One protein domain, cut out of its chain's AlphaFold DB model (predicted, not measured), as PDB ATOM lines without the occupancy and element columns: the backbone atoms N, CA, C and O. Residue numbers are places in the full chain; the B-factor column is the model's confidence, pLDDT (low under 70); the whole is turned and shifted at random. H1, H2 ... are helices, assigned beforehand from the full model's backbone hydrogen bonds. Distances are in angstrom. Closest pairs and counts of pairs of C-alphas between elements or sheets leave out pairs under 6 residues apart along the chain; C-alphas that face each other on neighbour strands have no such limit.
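This is residues 150 to 191 of the 192 residues of the protein "Protein FAR1-RELATED SEQUENCE" of Striga asiatica (UniProt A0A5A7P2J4). One long helix, H1, makes the length of a narrow V with unequal arms, and a shorter helix, H2, folds back from its far end, meeting it near the tight link alone. Residues 150 to 169 of H1 stick out as a free arm, and residues 186 to 191, of which 186 to 189 belong to H2, stick out at the other tip. The printed part has 42 residues, with two named helices in the order H1, H2 and no named strand; the class is all helix. It is only just loose, close to extended, with a radius of gyration of the C-alphas of 13.4 A, and spans 41 by 20 by 6 A.

Find C-alpha 150 at (80.454, 250.113, 302.131); from there H1, residues 150 to 174, runs 35.0 A to C-alpha 174 at (114.388, 252.612, 294.102). Look next at Glu 178, where H2, residues 178 to 189, begins; it runs 17.1 A to C-alpha 189 at (104.486, 250.121, 281.783).

Start at the end of H1: it touches H2 only at the corner by their link, with residues 171 to 174 of H1 and 180 to 184 of H2 alone. The closest C-alphas of the two are those of Ala 174 and Ser 180, 4.9 A apart. The helices run opposite ways at a shallow tilt of 28 degrees, and their centres are 19.4 A apart. In H1 and H2 every backbone O i to N i+4 pair is within hydrogen-bond range.

The two C-alphas farthest apart are those of Ile 150 and Glu 178, at 41.5 A. The printed part has no cut, and the link from H1 to H2, 3 residues, is tight. In the B-factor column you will find a mean pLDDT of 74.5 for the printed part; residues 150 to 155, 157 to 161 and 191 are under 70.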
ATOM      1  N   ILE A 150      79.577 249.718 301.029       44.06
ATOM      2  CA  ILE A 150      80.454 250.113 302.131       44.06
ATOM      3  C   ILE A 150      81.449 249.000 302.513       44.06
ATOM      4  O   ILE A 150      82.601 249.302 302.819       44.06
ATOM      5  N   ILE A 151      81.063 247.717 302.468       46.19
ATOM      6  CA  ILE A 151      81.977 246.601 302.793       46.19
ATOM      7  C   ILE A 151      82.993 246.391 301.662       46.19
ATOM      8  O   ILE A 151      84.184 246.210 301.936       46.19
ATOM      9  N   GLN A 152      82.562 246.495 300.398       46.88
ATOM     10  CA  GLN A 152      83.480 246.482 299.252       46.88
ATOM     11  C   GLN A 152      84.455 247.667 299.300       46.88
ATOM     12  O   GLN A 152      85.661 247.474 299.113       46.88
ATOM     13  N   ALA A 153      83.966 248.863 299.646       48.28
ATOM     14  CA  ALA A 153      84.796 250.053 299.809       48.28
ATOM     15  C   ALA A 153      85.794 249.918 300.971       48.28
ATOM     16  O   ALA A 153      86.960 250.267 300.813       48.28
ATOM     17  N   ARG A 154      85.395 249.348 302.116       48.03
ATOM     18  CA  ARG A 154      86.301 249.136 303.257       48.03
ATOM     19  C   ARG A 154      87.433 248.167 302.920       48.03
ATOM     20  O   ARG A 154      88.591 248.468 303.202       48.03
ATOM     21  N   GLY A 155      87.117 247.047 302.265       61.16
ATOM     22  CA  GLY A 155      88.132 246.097 301.806       61.16
ATOM     23  C   GLY A 155      89.096 246.721 300.791       61.16
ATOM     24  O   GLY A 155      90.300 246.483 300.852       61.16
ATOM     25  N   TYR A 156      88.588 247.561 299.885       70.06
ATOM     26  CA  TYR A 156      89.417 248.332 298.959       70.06
ATOM     27  C   TYR A 156      90.324 249.337 299.687       70.06
ATOM     28  O   TYR A 156      91.522 249.371 299.414       70.06
ATOM     29  N   ILE A 157      89.797 250.104 300.648       63.78
ATOM     30  CA  ILE A 157      90.556 251.107 301.411       63.78
ATOM     31  C   ILE A 157      91.671 250.447 302.231       63.78
ATOM     32  O   ILE A 157      92.799 250.937 302.233       63.78
ATOM     33  N   GLU A 158      91.402 249.321 302.896       65.38
ATOM     34  CA  GLU A 158      92.417 248.606 303.680       65.38
ATOM     35  C   GLU A 158      93.539 248.049 302.788       65.38
ATOM     36  O   GLU A 158      94.720 248.208 303.120       65.38
ATOM     37  N   ARG A 159      93.197 247.486 301.619       69.06
ATOM     38  CA  ARG A 159      94.183 247.026 300.624       69.06
ATOM     39  C   ARG A 159      94.981 248.186 300.025       69.06
ATOM     40  O   ARG A 159      96.205 248.104 299.967       69.06
ATOM     41  N   SER A 160      94.312 249.275 299.648       56.09
ATOM     42  CA  SER A 160      94.931 250.484 299.090       56.09
ATOM     43  C   SER A 160      95.889 251.140 300.089       56.09
ATOM     44  O   SER A 160      97.031 251.447 299.749       56.09
ATOM     45  N   ARG A 161      95.493 251.251 301.364       66.31
ATOM     46  CA  ARG A 161      96.358 251.765 302.434       66.31
ATOM     47  C   ARG A 161      97.585 250.877 302.645       66.31
ATOM     48  O   ARG A 161      98.691 251.393 302.780       66.31
ATOM     49  N   GLY A 162      97.402 249.554 302.656       77.00
ATOM     50  CA  GLY A 162      98.503 248.597 302.794       77.00
ATOM     51  C   GLY A 162      99.495 248.649 301.627       77.00
ATOM     52  O   GLY A 162     100.706 248.622 301.852       77.00
ATOM     53  N   LEU A 163      98.989 248.774 300.398       74.50
ATOM     54  CA  LEU A 163      99.804 248.941 299.195       74.50
ATOM     55  C   LEU A 163     100.536 250.283 299.202       74.50
ATOM     56  O   LEU A 163     101.741 250.294 298.999       74.50
ATOM     57  N   SER A 164      99.859 251.385 299.534       73.81
ATOM     58  CA  SER A 164     100.444 252.732 299.571       73.81
ATOM     59  C   SER A 164     101.660 252.833 300.500       73.81
ATOM     60  O   SER A 164     102.644 253.483 300.155       73.81
ATOM     61  N   GLU A 165     101.632 252.209 301.680       74.69
ATOM     62  CA  GLU A 165     102.773 252.274 302.608       74.69
ATOM     63  C   GLU A 165     103.972 251.454 302.117       74.69
ATOM     64  O   GLU A 165     105.108 251.929 302.156       74.69
ATOM     65  N   LYS A 166     103.726 250.254 301.576       78.62
ATOM     66  CA  LYS A 166     104.781 249.458 300.930       78.62
ATOM     67  C   LYS A 166     105.333 250.165 299.692       78.62
ATOM     68  O   LYS A 166     106.533 250.126 299.445       78.62
ATOM     69  N   TRP A 167     104.462 250.845 298.956       79.25
ATOM     70  CA  TRP A 167     104.785 251.573 297.742       79.25
ATOM     71  C   TRP A 167     105.707 252.769 298.004       79.25
ATOM     72  O   TRP A 167     106.738 252.911 297.352       79.25
ATOM     73  N   LYS A 168     105.409 253.572 299.034       77.25
ATOM     74  CA  LYS A 168     106.290 254.664 299.486       77.25
ATOM     75  C   LYS A 168     107.691 254.166 299.834       77.25
ATOM     76  O   LYS A 168     108.676 254.779 299.430       77.25
ATOM     77  N   TRP A 169     107.779 253.051 300.559       83.56
ATOM     78  CA  TRP A 169     109.062 252.441 300.907       83.56
ATOM     79  C   TRP A 169     109.837 251.995 299.662       83.56
ATOM     80  O   TRP A 169     111.041 252.232 299.561       83.56
ATOM     81  N   LEU A 170     109.143 251.391 298.695       81.56
ATOM     82  CA  LEU A 170     109.753 250.876 297.475       81.56
ATOM     83  C   LEU A 170     110.267 252.007 296.572       81.56
ATOM     84  O   LEU A 170     111.396 251.920 296.101       81.56
ATOM     85  N   ILE A 171     109.510 253.102 296.426       84.69
ATOM     86  CA  ILE A 171     109.969 254.322 295.736       84.69
ATOM     87  C   ILE A 171     111.213 254.885 296.419       84.69
ATOM     88  O   ILE A 171     112.210 255.163 295.756       84.69
ATOM     89  N   GLN A 172     111.179 255.030 297.747       81.62
ATOM     90  CA  GLN A 172     112.301 255.591 298.495       81.62
ATOM     91  C   GLN A 172     113.577 254.758 298.316       81.62
ATOM     92  O   GLN A 172     114.670 255.313 298.264       81.62
ATOM     93  N   LYS A 173     113.446 253.430 298.209       80.50
ATOM     94  CA  LYS A 173     114.567 252.524 297.939       80.50
ATOM     95  C   LYS A 173     115.013 252.543 296.479       80.50
ATOM     96  O   LYS A 173     116.214 252.554 296.233       80.50
ATOM     97  N   ALA A 174     114.082 252.575 295.529       83.75
ATOM     98  CA  ALA A 174     114.388 252.612 294.102       83.75
ATOM     99  C   ALA A 174     115.076 253.922 293.689       83.75
ATOM    100  O   ALA A 174     115.985 253.880 292.865       83.75
ATOM    101  N   ALA A 175     114.731 255.042 294.329       86.81
ATOM    102  CA  ALA A 175     115.348 256.350 294.106       86.81
ATOM    103  C   ALA A 175     116.834 256.422 294.516       86.81
ATOM    104  O   ALA A 175     117.509 257.397 294.197       86.81
ATOM    105  N   LEU A 176     117.362 255.411 295.221       85.62
ATOM    106  CA  LEU A 176     118.770 255.372 295.627       85.62
ATOM    107  C   LEU A 176     119.715 255.001 294.480       85.62
ATOM    108  O   LEU A 176     120.908 255.276 294.580       85.62
ATOM    109  N   THR A 177     119.219 254.365 293.412       89.62
ATOM    110  CA  THR A 177     120.037 254.072 292.231       89.62
ATOM    111  C   THR A 177     119.252 254.288 290.941       89.62
ATOM    112  O   THR A 177     118.068 253.964 290.834       89.62
ATOM    113  N   GLU A 178     119.936 254.799 289.924       83.69
ATOM    114  CA  GLU A 178     119.350 255.055 288.607       83.69
ATOM    115  C   GLU A 178     118.832 253.758 287.956       83.69
ATOM    116  O   GLU A 178     117.718 253.713 287.440       83.69
ATOM    117  N   LYS A 179     119.575 252.650 288.109       86.69
ATOM    118  CA  LYS A 179     119.179 251.326 287.600       86.69
ATOM    119  C   LYS A 179     117.886 250.804 288.235       86.69
ATOM    120  O   LYS A 179     117.031 250.286 287.521       86.69
ATOM    121  N   SER A 180     117.715 250.942 289.553       82.75
ATOM    122  CA  SER A 180     116.475 250.524 290.227       82.75
ATOM    123  C   SER A 180     115.290 251.429 289.902       82.75
ATOM    124  O   SER A 180     114.162 250.948 289.860       82.75
ATOM    125  N   THR A 181     115.535 252.715 289.642       86.62
ATOM    126  CA  THR A 181     114.497 253.660 289.208       86.62
ATOM    127  C   THR A 181     113.960 253.282 287.827       86.62
ATOM    128  O   THR A 181     112.752 253.136 287.662       86.62
ATOM    129  N   ILE A 182     114.849 253.025 286.862       87.50
ATOM    130  CA  ILE A 182     114.474 252.596 285.502       87.50
ATOM    131  C   ILE A 182     113.721 251.257 285.535       87.50
ATOM    132  O   ILE A 182     112.697 251.111 284.872       87.50
ATOM    133  N   MET A 183     114.181 250.299 286.348       86.50
ATOM    134  CA  MET A 183     113.486 249.021 286.541       86.50
ATOM    135  C   MET A 183     112.061 249.228 287.070       86.50
ATOM    136  O   MET A 183     111.127 248.611 286.568       86.50
ATOM    137  N   LEU A 184     111.881 250.114 288.057       85.44
ATOM    138  CA  LEU A 184     110.568 250.383 288.640       85.44
ATOM    139  C   LEU A 184     109.617 251.052 287.643       85.44
ATOM    140  O   LEU A 184     108.448 250.687 287.594       85.44
ATOM    141  N   HIS A 185     110.114 251.990 286.830       85.00
ATOM    142  CA  HIS A 185     109.336 252.597 285.748       85.00
ATOM    143  C   HIS A 185     108.894 251.563 284.710       85.00
ATOM    144  O   HIS A 185     107.726 251.541 284.337       85.00
ATOM    145  N   LYS A 186     109.783 250.648 284.318       86.31
ATOM    146  CA  LYS A 186     109.450 249.587 283.363       86.31
ATOM    147  C   LYS A 186     108.382 248.624 283.897       86.31
ATOM    148  O   LYS A 186     107.477 248.240 283.170       86.31
ATOM    149  N   MET A 187     108.440 248.288 285.188       82.12
ATOM    150  CA  MET A 187     107.411 247.462 285.835       82.12
ATOM    151  C   MET A 187     106.019 248.112 285.844       82.12
ATOM    152  O   MET A 187     105.032 247.399 285.992       82.12
ATOM    153  N   PHE A 188     105.925 249.440 285.723       77.31
ATOM    154  CA  PHE A 188     104.642 250.133 285.607       77.31
ATOM    155  C   PHE A 188     104.063 250.095 284.203       77.31
ATOM    156  O   PHE A 188     102.859 249.928 284.070       77.31
ATOM    157  N   GLU A 189     104.910 250.227 283.183       77.19
ATOM    158  CA  GLU A 189     104.486 250.121 281.783       77.19
ATOM    159  C   GLU A 189     104.002 248.702 281.440       77.19
ATOM    160  O   GLU A 189     103.148 248.535 280.582       77.19
ATOM    161  N   GLU A 190     104.511 247.677 282.132       77.88
ATOM    162  CA  GLU A 190     104.088 246.277 281.965       77.88
ATOM    163  C   GLU A 190     102.836 245.899 282.789       77.88
ATOM    164  O   GLU A 190     102.326 244.786 282.652       77.88
ATOM    165  N   ALA A 191     102.364 246.781 283.678       66.31
ATOM    166  CA  ALA A 191     101.237 246.524 284.584       66.31
ATOM    167  C   ALA A 191      99.900 247.137 284.116       66.31
ATOM    168  O   ALA A 191      98.895 246.987 284.820       66.31
TER     169      ALA A 191